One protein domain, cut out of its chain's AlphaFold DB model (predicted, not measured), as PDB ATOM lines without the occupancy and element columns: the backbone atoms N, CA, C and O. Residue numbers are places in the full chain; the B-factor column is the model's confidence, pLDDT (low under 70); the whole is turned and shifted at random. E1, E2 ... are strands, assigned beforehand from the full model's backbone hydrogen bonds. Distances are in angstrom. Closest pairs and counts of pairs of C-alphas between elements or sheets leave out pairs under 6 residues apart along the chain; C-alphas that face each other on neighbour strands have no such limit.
ATOM      1  N   ASP A  29      31.935 -98.372 -10.875       64.75
ATOM      2  CA  ASP A  29      31.774 -97.806 -12.230       64.75
ATOM      3  C   ASP A  29      32.886 -96.793 -12.611       64.75
ATOM      4  O   ASP A  29      32.741 -95.968 -13.510       64.75
ATOM      5  N   ALA A  30      34.005 -96.811 -11.891       67.81
ATOM      6  CA  ALA A  30      35.077 -95.839 -11.924       67.81
ATOM      7  C   ALA A  30      36.421 -96.425 -12.388       67.81
ATOM      8  O   ALA A  30      37.368 -95.656 -12.529       67.81
ATOM      9  N   GLN A  31      36.507 -97.736 -12.638       87.69
ATOM     10  CA  GLN A  31      37.736 -98.407 -13.067       87.69
ATOM     11  C   GLN A  31      37.848 -98.428 -14.588       87.69
ATOM     12  O   GLN A  31      37.033 -99.040 -15.277       87.69
ATOM     13  N   GLU A  32      38.894 -97.802 -15.108       91.00
ATOM     14  CA  GLU A  32      39.225 -97.815 -16.526       91.00
ATOM     15  C   GLU A  32      40.601 -98.445 -16.718       91.00
ATOM     16  O   GLU A  32      41.574 -98.026 -16.095       91.00
ATOM     17  N   PHE A  33      40.673 -99.457 -17.584       94.44
ATOM     18  CA  PHE A  33      41.922-100.066 -18.023       94.44
ATOM     19  C   PHE A  33      42.098 -99.811 -19.514       94.44
ATOM     20  O   PHE A  33      41.222-100.150 -20.311       94.44
ATOM     21  N   SER A  34      43.244 -99.256 -19.886       95.44
ATOM     22  CA  SER A  34      43.593 -98.959 -21.271       95.44
ATOM     23  C   SER A  34      44.938 -99.571 -21.635       95.44
ATOM     24  O   SER A  34      45.878 -99.585 -20.840       95.44
ATOM     25  N   LEU A  35      45.032-100.072 -22.866       97.06
ATOM     26  CA  LEU A  35      46.278-100.536 -23.461       97.06
ATOM     27  C   LEU A  35      46.541 -99.728 -24.727       97.06
ATOM     28  O   LEU A  35      45.730 -99.719 -25.653       97.06
ATOM     29  N   PHE A  36      47.698 -99.085 -24.774       95.25
ATOM     30  CA  PHE A  36      48.179 -98.344 -25.929       95.25
ATOM     31  C   PHE A  36      49.360 -99.092 -26.533       95.25
ATOM     32  O   PHE A  36      50.203 -99.604 -25.801       95.25
ATOM     33  N   ALA A  37      49.443 -99.152 -27.858       96.00
ATOM     34  CA  ALA A  37      50.590 -99.714 -28.557       96.00
ATOM     35  C   ALA A  37      50.736 -99.080 -29.941       96.00
ATOM     36  O   ALA A  37      49.744 -98.703 -30.568       96.00
ATOM     37  N   GLY A  38      51.967 -98.980 -30.437       95.19
ATOM     38  CA  GLY A  38      52.231 -98.403 -31.749       95.19
ATOM     39  C   GLY A  38      53.658 -98.605 -32.235       95.19
ATOM     40  O   GLY A  38      54.566 -98.936 -31.473       95.19
ATOM     41  N   SER A  39      53.851 -98.403 -33.540       94.44
ATOM     42  CA  SER A  39      55.187 -98.339 -34.140       94.44
ATOM     43  C   SER A  39      55.859 -97.011 -33.800       94.44
ATOM     44  O   SER A  39      55.217 -95.963 -33.832       94.44
ATOM     45  N   LEU A  40      57.160 -97.063 -33.531       90.12
ATOM     46  CA  LEU A  40      58.005 -95.903 -33.274       90.12
ATOM     47  C   LEU A  40      59.085 -95.805 -34.358       90.12
ATOM     48  O   LEU A  40      59.699 -96.808 -34.722       90.12
ATOM     49  N   TRP A  41      59.332 -94.595 -34.857       89.94
ATOM     50  CA  TRP A  41      60.377 -94.297 -35.837       89.94
ATOM     51  C   TRP A  41      61.205 -93.106 -35.361       89.94
ATOM     52  O   TRP A  41      60.640 -92.060 -35.044       89.94
ATOM     53  N   GLY A  42      62.531 -93.235 -35.340       85.12
ATOM     54  CA  GLY A  42      63.419 -92.152 -34.917       85.12
ATOM     55  C   GLY A  42      64.893 -92.507 -35.080       85.12
ATOM     56  O   GLY A  42      65.259 -93.676 -35.053       85.12
ATOM     57  N   GLY A  43      65.747 -91.505 -35.308       80.69
ATOM     58  CA  GLY A  43      67.198 -91.714 -35.447       80.69
ATOM     59  C   GLY A  43      67.638 -92.571 -36.644       80.69
ATOM     60  O   GLY A  43      68.789 -92.978 -36.692       80.69
ATOM     61  N   GLY A  44      66.744 -92.843 -37.603       86.00
ATOM     62  CA  GLY A  44      66.984 -93.783 -38.705       86.00
ATOM     63  C   GLY A  44      66.534 -95.222 -38.421       86.00
ATOM     64  O   GLY A  44      66.558 -96.040 -39.337       86.00
ATOM     65  N   ASP A  45      66.051 -95.508 -37.209       86.31
ATOM     66  CA  ASP A  45      65.633 -96.839 -36.770       86.31
ATOM     67  C   ASP A  45      64.122 -96.963 -36.537       86.31
ATOM     68  O   ASP A  45      63.367 -95.984 -36.476       86.31
ATOM     69  N   ARG A  46      63.681 -98.222 -36.416       89.69
ATOM     70  CA  ARG A  46      62.306 -98.618 -36.095       89.69
ATOM     71  C   ARG A  46      62.266 -99.337 -34.758       89.69
ATOM     72  O   ARG A  46      63.080-100.215 -34.497       89.69
ATOM     73  N   SER A  47      61.259 -99.024 -33.959       91.81
ATOM     74  CA  SER A  47      60.950 -99.714 -32.714       91.81
ATOM     75  C   SER A  47      59.432 -99.775 -32.514       91.81
ATOM     76  O   SER A  47      58.653 -99.519 -33.439       91.81
ATOM     77  N   TYR A  48      58.998-100.119 -31.311       92.56
ATOM     78  CA  TYR A  48      57.603-100.069 -30.893       92.56
ATOM     79  C   TYR A  48      57.521 -99.491 -29.487       92.56
ATOM     80  O   TYR A  48      58.479 -99.588 -28.730       92.56
ATOM     81  N   ALA A  49      56.384 -98.896 -29.158       94.12
ATOM     82  CA  ALA A  49      56.087 -98.383 -27.830       94.12
ATOM     83  C   ALA A  49      54.728 -98.919 -27.385       94.12
ATOM     84  O   ALA A  49      53.854 -99.188 -28.217       94.12
ATOM     85  N   TRP A  50      54.547 -99.067 -26.080       95.38
ATOM     86  CA  TRP A  50      53.275 -99.461 -25.494       95.38
ATOM     87  C   TRP A  50      53.098 -98.862 -24.104       95.38
ATOM     88  O   TRP A  50      54.063 -98.460 -23.458       95.38
ATOM     89  N   ALA A  51      51.856 -98.787 -23.640       96.44
ATOM     90  CA  ALA A  51      51.553 -98.372 -22.283       96.44
ATOM     91  C   ALA A  51      50.327 -99.098 -21.740       96.44
ATOM     92  O   ALA A  51      49.348 -99.296 -22.459       96.44
ATOM     93  N   PHE A  52      50.385 -99.464 -20.467       97.38
ATOM     94  CA  PHE A  52      49.245 -99.952 -19.704       97.38
ATOM     95  C   PHE A  52      48.816 -98.860 -18.732       97.38
ATOM     96  O   PHE A  52      49.624 -98.434 -17.911       97.38
ATOM     97  N   ASP A  53      47.567 -98.420 -18.822       96.50
ATOM     98  CA  ASP A  53      47.008 -97.362 -17.986       96.50
ATOM     99  C   ASP A  53      45.834 -97.896 -17.173       96.50
ATOM    100  O   ASP A  53      44.952 -98.577 -17.700       96.50
ATOM    101  N   TYR A  54      45.831 -97.570 -15.889       96.06
ATOM    102  CA  TYR A  54      44.706 -97.781 -14.997       96.06
ATOM    103  C   TYR A  54      44.288 -96.446 -14.399       96.06
ATOM    104  O   TYR A  54      45.122 -95.733 -13.839       96.06
ATOM    105  N   GLN A  55      42.995 -96.137 -14.451       95.19
ATOM    106  CA  GLN A  55      42.423 -94.979 -13.777       95.19
ATOM    107  C   GLN A  55      41.252 -95.369 -12.884       95.19
ATOM    108  O   GLN A  55      40.344 -96.085 -13.294       95.19
ATOM    109  N   GLU A  56      41.256 -94.805 -11.681       94.44
ATOM    110  CA  GLU A  56      40.164 -94.840 -10.719       94.44
ATOM    111  C   GLU A  56      39.487 -93.463 -10.677       94.44
ATOM    112  O   GLU A  56      40.073 -92.457 -10.258       94.44
ATOM    113  N   GLY A  57      38.234 -93.405 -11.113       93.00
ATOM    114  CA  GLY A  57      37.378 -92.232 -10.985       93.00
ATOM    115  C   GLY A  57      37.054 -91.926  -9.523       93.00
ATOM    116  O   GLY A  57      36.330 -92.661  -8.864       93.00
ATOM    117  N   LEU A  58      37.525 -90.785  -9.026       92.56
ATOM    118  CA  LEU A  58      37.163 -90.298  -7.691       92.56
ATOM    119  C   LEU A  58      35.830 -89.538  -7.709       92.56
ATOM    120  O   LEU A  58      35.118 -89.480  -6.710       92.56
ATOM    121  N   SER A  59      35.509 -88.913  -8.844       91.75
ATOM    122  CA  SER A  59      34.239 -88.237  -9.099       91.75
ATOM    123  C   SER A  59      33.973 -88.144 -10.605       91.75
ATOM    124  O   SER A  59      34.794 -88.552 -11.425       91.75
ATOM    125  N   ALA A  60      32.860 -87.518 -10.996       90.19
ATOM    126  CA  ALA A  60      32.599 -87.197 -12.402       90.19
ATOM    127  C   ALA A  60      33.646 -86.245 -13.028       90.19
ATOM    128  O   ALA A  60      33.733 -86.173 -14.251       90.19
ATOM    129  N   HIS A  61      34.425 -85.524 -12.212       94.38
ATOM    130  CA  HIS A  61      35.371 -84.498 -12.665       94.38
ATOM    131  C   HIS A  61      36.825 -84.785 -12.285       94.38
ATOM    132  O   HIS A  61      37.707 -83.997 -12.620       94.38
ATOM    133  N   THR A  62      37.097 -85.871 -11.559       96.50
ATOM    134  CA  THR A  62      38.438 -86.158 -11.040       96.50
ATOM    135  C   THR A  62      38.742 -87.646 -11.016       96.50
ATOM    136  O   THR A  62      37.846 -88.469 -10.814       96.50
ATOM    137  N   ALA A  63      40.016 -87.992 -11.182       96.56
ATOM    138  CA  ALA A  63      40.502 -89.361 -11.069       96.56
ATOM    139  C   ALA A  63      41.959 -89.435 -10.623       96.56
ATOM    140  O   ALA A  63      42.703 -88.457 -10.699       96.56
ATOM    141  N   LEU A  64      42.351 -90.620 -10.173       97.06
ATOM    142  CA  LEU A  64      43.740 -90.999  -9.954       97.06
ATOM    143  C   LEU A  64      44.115 -92.091 -10.944       97.06
ATOM    144  O   LEU A  64      43.301 -92.961 -11.230       97.06
ATOM    145  N   GLY A  65      45.339 -92.044 -11.456       96.56
ATOM    146  CA  GLY A  65      45.819 -93.002 -12.438       96.56
ATOM    147  C   GLY A  65      47.220 -93.504 -12.143       96.56
ATOM    148  O   GLY A  65      48.034 -92.804 -11.534       96.56
ATOM    149  N   PHE A  66      47.479 -94.719 -12.604       97.44
ATOM    150  CA  PHE A  66      48.795 -95.325 -12.684       97.44
ATOM    151  C   PHE A  66      49.022 -95.809 -14.112       97.44
ATOM    152  O   PHE A  66      48.189 -96.531 -14.657       97.44
ATOM    153  N   THR A  67      50.177 -95.477 -14.678       97.50
ATOM    154  CA  THR A  67      50.537 -95.888 -16.035       97.50
ATOM    155  C   THR A  67      51.918 -96.512 -16.044       97.50
ATOM    156  O   THR A  67      52.844 -95.965 -15.451       97.50
ATOM    157  N   TRP A  68      52.072 -97.625 -16.752       96.88
ATOM    158  CA  TRP A  68      53.364 -98.204 -17.101       96.88
ATOM    159  C   TRP A  68      53.640 -97.933 -18.575       96.88
ATOM    160  O   TRP A  68      52.826 -98.288 -19.424       96.88
ATOM    161  N   TYR A  69      54.793 -97.350 -18.876       95.00
ATOM    162  CA  TYR A  69      55.244 -97.025 -20.221       95.00
ATOM    163  C   TYR A  69      56.425 -97.888 -20.641       95.00
ATOM    164  O   TYR A  69      57.364 -98.111 -19.875       95.00
ATOM    165  N   ASN A  70      56.387 -98.289 -21.902       93.50
ATOM    166  CA  ASN A  70      57.541 -98.664 -22.690       93.50
ATOM    167  C   ASN A  70      57.629 -97.703 -23.874       93.50
ATOM    168  O   ASN A  70      56.760 -97.705 -24.747       93.50
ATOM    169  N   GLU A  71      58.661 -96.867 -23.911       88.75
ATOM    170  CA  GLU A  71      58.819 -95.830 -24.943       88.75
ATOM    171  C   GLU A  71      59.644 -96.313 -26.144       88.75
ATOM    172  O   GLU A  71      60.061 -95.518 -26.983       88.75
ATOM    173  N   GLY A  72      59.867 -97.622 -26.248       87.12
ATOM    174  CA  GLY A  72      60.661 -98.231 -27.300       87.12
ATOM    175  C   GLY A  72      62.166 -98.155 -27.079       87.12
ATOM    176  O   GLY A  72      62.680 -97.591 -26.117       87.12
ATOM    177  N   HIS A  73      62.877 -98.848 -27.961       84.69
ATOM    178  CA  HIS A  73      64.311 -99.101 -27.871       84.69
ATOM    179  C   HIS A  73      64.973 -98.628 -29.168       84.69
ATOM    180  O   HIS A  73      65.161 -99.413 -30.098       84.69
ATOM    181  N   ILE A  74      65.270 -97.331 -29.248       82.88
ATOM    182  CA  ILE A  74      66.090 -96.731 -30.315       82.88
ATOM    183  C   ILE A  74      67.537 -96.668 -29.795       82.88
ATOM    184  O   ILE A  74      67.721 -96.501 -28.588       82.88
ATOM    185  N   PRO A  75      68.586 -96.813 -30.629       78.81
ATOM    186  CA  PRO A  75      69.960 -96.798 -30.132       78.81
ATOM    187  C   PRO A  75      70.265 -95.581 -29.251       78.81
ATOM    188  O   PRO A  75      69.985 -94.440 -29.616       78.81
ATOM    189  N   ASN A  76      70.853 -95.843 -28.080       73.38
ATOM    190  CA  ASN A  76      71.144 -94.874 -27.015       73.38
ATOM    191  C   ASN A  76      69.920 -94.252 -26.316       73.38
ATOM    192  O   ASN A  76      70.099 -93.309 -25.545       73.38
ATOM    193  N   HIS A  77      68.700 -94.739 -26.553       67.50
ATOM    194  CA  HIS A  77      67.468 -94.281 -25.904       67.50
ATOM    195  C   HIS A  77      66.643 -95.480 -25.417       67.50
ATOM    196  O   HIS A  77      66.011 -96.189 -26.199       67.50
ATOM    197  N   HIS A  78      66.632 -95.671 -24.098       72.25
ATOM    198  CA  HIS A  78      65.777 -96.628 -23.407       72.25
ATOM    199  C   HIS A  78      65.024 -95.863 -22.322       72.25
ATOM    200  O   HIS A  78      65.639 -95.397 -21.361       72.25
ATOM    201  N   ARG A  79      63.711 -95.696 -22.479       77.00
ATOM    202  CA  ARG A  79      62.848 -95.224 -21.393       77.00
ATOM    203  C   ARG A  79      61.681 -96.179 -21.257       77.00
ATOM    204  O   ARG A  79      60.757 -96.178 -22.059       77.00
ATOM    205  N   ASP A  80      61.746 -96.964 -20.201       90.56
ATOM    206  CA  ASP A  80      60.575 -97.574 -19.600       90.56
ATOM    207  C   ASP A  80      60.361 -96.856 -18.274       90.56
ATOM    208  O   ASP A  80      61.322 -96.385 -17.657       90.56
ATOM    209  N   GLY A  81      59.118 -96.729 -17.843       93.69
ATOM    210  CA  GLY A  81      58.845 -96.042 -16.596       93.69
ATOM    211  C   GLY A  81      57.406 -96.147 -16.161       93.69
ATOM    212  O   GLY A  81      56.555 -96.694 -16.858       93.69
ATOM    213  N   GLN A  82      57.133 -95.592 -14.995       96.25
ATOM    214  CA  GLN A  82      55.811 -95.523 -14.420       96.25
ATOM    215  C   GLN A  82      55.438 -94.089 -14.072       96.25
ATOM    216  O   GLN A  82      56.264 -93.298 -13.609       96.25
ATOM    217  N   ALA A  83      54.162 -93.768 -14.239       97.25
ATOM    218  CA  ALA A  83      53.586 -92.528 -13.761       97.25
ATOM    219  C   ALA A  83      52.474 -92.797 -12.757       97.25
ATOM    220  O   ALA A  83      51.731 -93.770 -12.861       97.25
ATOM    221  N   VAL A  84      52.355 -91.890 -11.793       97.88
ATOM    222  CA  VAL A  84      51.164 -91.752 -10.956       97.88
ATOM    223  C   VAL A  84      50.634 -90.358 -11.205       97.88
ATOM    224  O   VAL A  84      51.384 -89.394 -11.074       97.88
ATOM    225  N   GLN A  85      49.368 -90.232 -11.576       98.19
ATOM    226  CA  GLN A  85      48.804 -88.959 -12.013       98.19
ATOM    227  C   GLN A  85      47.471 -88.673 -11.340       98.19
ATOM    228  O   GLN A  85      46.653 -89.564 -11.117       98.19
ATOM    229  N   PHE A  86      47.242 -87.397 -11.051       98.25
ATOM    230  CA  PHE A  86      45.921 -86.876 -10.751       98.25
ATOM    231  C   PHE A  86      45.335 -86.247 -12.010       98.25
ATOM    232  O   PHE A  86      46.020 -85.493 -12.703       98.25
ATOM    233  N   TRP A  87      44.070 -86.542 -12.286       98.06
ATOM    234  CA  TRP A  87      43.379 -86.149 -13.506       98.06
ATOM    235  C   TRP A  87      42.187 -85.250 -13.204       98.06
ATOM    236  O   TRP A  87      41.344 -85.586 -12.372       98.06
ATOM    237  N   GLY A  88      42.084 -84.140 -13.934       98.06
ATOM    238  CA  GLY A  88      40.845 -83.384 -14.098       98.06
ATOM    239  C   GLY A  88      40.068 -83.904 -15.306       98.06
ATOM    240  O   GLY A  88      40.666 -84.230 -16.332       98.06
ATOM    241  N   ARG A  89      38.741 -83.994 -15.191       96.50
ATOM    242  CA  ARG A  89      37.823 -84.505 -16.218       96.50
ATOM    243  C   ARG A  89      36.660 -83.535 -16.425       96.50
ATOM    244  O   ARG A  89      36.109 -82.995 -15.468       96.50
ATOM    245  N   VAL A  90      36.265 -83.345 -17.676       97.75
ATOM    246  CA  VAL A  90      35.110 -82.541 -18.081       97.75
ATOM    247  C   VAL A  90      34.195 -83.428 -18.926       97.75
ATOM    248  O   VAL A  90      34.486 -83.651 -20.106       97.75
ATOM    249  N   PRO A  91      33.115 -83.981 -18.342       94.69
ATOM    250  CA  PRO A  91      32.128 -84.729 -19.102       94.69
ATOM    251  C   PRO A  91      31.311 -83.782 -19.985       94.69
ATOM    252  O   PRO A  91      30.779 -82.775 -19.521       94.69
ATOM    253  N   LEU A  92      31.176 -84.131 -21.258       96.31
ATOM    254  CA  LEU A  92      30.437 -83.384 -22.270       96.31
ATOM    255  C   LEU A  92      29.314 -84.248 -22.840       96.31
ATOM    256  O   LEU A  92      29.380 -85.479 -22.796       96.31
ATOM    257  N   GLU A  93      28.290 -83.596 -23.394       94.38
ATOM    258  CA  GLU A  93      27.209 -84.245 -24.144       94.38
ATOM    259  C   GLU A  93      26.616 -85.452 -23.393       94.38
ATOM    260  O   GLU A  93      26.733 -86.602 -23.813       94.38
ATOM    261  N   ASN A  94      26.047 -85.195 -22.210       90.94
ATOM    262  CA  ASN A  94      25.502 -86.229 -21.322       90.94
ATOM    263  C   ASN A  94      26.490 -87.377 -21.021       90.94
ATOM    264  O   ASN A  94      26.080 -88.529 -20.899       90.94
ATOM    265  N   ARG A  95      27.787 -87.061 -20.876       88.31
ATOM    266  CA  ARG A  95      28.893 -88.002 -20.593       88.31
ATOM    267  C   ARG A  95      29.251 -88.948 -21.745       88.31
ATOM    268  O   ARG A  95      29.955 -89.924 -21.518       88.31
ATOM    269  N   ARG A  96      28.822 -88.661 -22.980       93.06
ATOM    270  CA  ARG A  96      29.269 -89.420 -24.167       93.06
ATOM    271  C   ARG A  96      30.719 -89.128 -24.539       93.06
ATOM    272  O   ARG A  96      31.373 -89.969 -25.143       93.06
ATOM    273  N   PHE A  97      31.207 -87.945 -24.176       94.94
ATOM    274  CA  PHE A  97      32.602 -87.553 -24.341       94.94
ATOM    275  C   PHE A  97      33.152 -87.066 -23.006       94.94
ATOM    276  O   PHE A  97      32.441 -86.427 -22.231       94.94
ATOM    277  N   VAL A  98      34.428 -87.337 -22.750       94.38
ATOM    278  CA  VAL A  98      35.143 -86.812 -21.586       94.38
ATOM    279  C   VAL A  98      36.449 -86.213 -22.077       94.38
ATOM    280  O   VAL A  98      37.258 -86.903 -22.690       94.38
ATOM    281  N   LEU A  99      36.650 -84.923 -21.815       97.44
ATOM    282  CA  LEU A  99      37.962 -84.297 -21.954       97.44
ATOM    283  C   LEU A  99      38.692 -84.420 -20.623       97.44
ATOM    284  O   LEU A  99      38.111 -84.126 -19.578       97.44
ATOM    285  N   SER A 100      39.951 -84.840 -20.642       96.06
ATOM    286  CA  SER A 100      40.731 -85.030 -19.425       96.06
ATOM    287  C   SER A 100      42.168 -84.543 -19.582       96.06
ATOM    288  O   SER A 100      42.723 -84.522 -20.679       96.06
ATOM    289  N   ALA A 101      42.759 -84.118 -18.469       97.81
ATOM    290  CA  ALA A 101      44.164 -83.743 -18.385       97.81
ATOM    291  C   ALA A 101      44.738 -84.195 -17.041       97.81
ATOM    292  O   ALA A 101      44.093 -84.028 -16.001       97.81
ATOM    293  N   GLY A 102      45.938 -84.772 -17.081       96.06
ATOM    294  CA  GLY A 102      46.596 -85.394 -15.938       96.06
ATOM    295  C   GLY A 102      47.945 -84.764 -15.635       96.06
ATOM    296  O   GLY A 102      48.676 -84.367 -16.542       96.06
ATOM    297  N   VAL A 103      48.291 -84.686 -14.351       98.25
ATOM    298  CA  VAL A 103      49.613 -84.254 -13.892       98.25
ATOM    299  C   VAL A 103      50.091 -85.138 -12.750       98.25
ATOM    300  O   VAL A 103      49.319 -85.538 -11.879       98.25
ATOM    301  N   GLY A 104      51.383 -85.442 -12.747       97.31
ATOM    302  CA  GLY A 104      52.001 -86.202 -11.676       97.31
ATOM    303  C   GLY A 104      53.419 -86.648 -12.009       97.31
ATOM    304  O   GLY A 104      53.916 -86.368 -13.103       97.31
TER     305      GLY A 104
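This is residues 29 to 104 of the 107 residues of an uncharacterized protein of Burkholderia ambifaria IOP40-10 (UniProt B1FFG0). What does the backbone look like as a whole? It is one long, twisted sheet of five strands, curled like part of a barrel that does not close, with its two edge strands E1 and E5 apart. In what order do the strands come? The printed part has 76 residues, and E1, E2, E3, E4 and E5 form a meander, each strand the antiparallel neighbour of the one before, which is also their order across the sheet. How large is it, and of what class? It is all strand, with no named helix, and it is loose, with a radius of gyration of the C-alphas of 15.2 A. Its outline is elongated, with spans of 45 by 23 by 18 A.

Where do the first strands run? E1 is residues 31 to 42, from C-alpha 31 at (37.736, -98.407, -13.067), and is 34.3 A long from first to last C-alpha. E2 is residues 45 to 59, 42.7 A, and E3 is residues 62 to 74, 35.3 A. Where do the last two run? E4, the longest by residues, is residues 77 to 92, 38.8 A, and begins at C-alpha 77 at (67.468, -94.281, -25.904). E5 is residues 97 to 103, 20.2 A, and ends at C-alpha 103 at (49.613, -84.254, -13.892).

How are the first three strands joined? E1 and E2 are a hairpin, antiparallel at 160 degrees between their directions, with N 36 and O 51 within hydrogen-bond range at 2.9 A. E2 and E3 are a hairpin at 172 degrees, with N 54 and O 66 at 2.9 A. How does the sheet go on? E3 and E4 are a hairpin at 150 degrees, with N 67 and O 83 at 2.9 A. E4 and E5 are a hairpin at 132 degrees, with N 90 and O 99 at 2.8 A. Where do strands bend, and which are apart? E1 bends by 52 degrees at residue 39, and E4 bends by 68 degrees at residue 86. E1 is apart from E4 and E5, and E2 is apart from E5.

Which C-alphas are farthest apart? Those of Asn 76 and Asn 94, at 46.8 A. Is there a cut or a long link? The printed part has no cut, and the four links are tight. Where is confidence low? The mean pLDDT of the printed part is 91.7, and residues 29 to 30 and residue 77 are under 70.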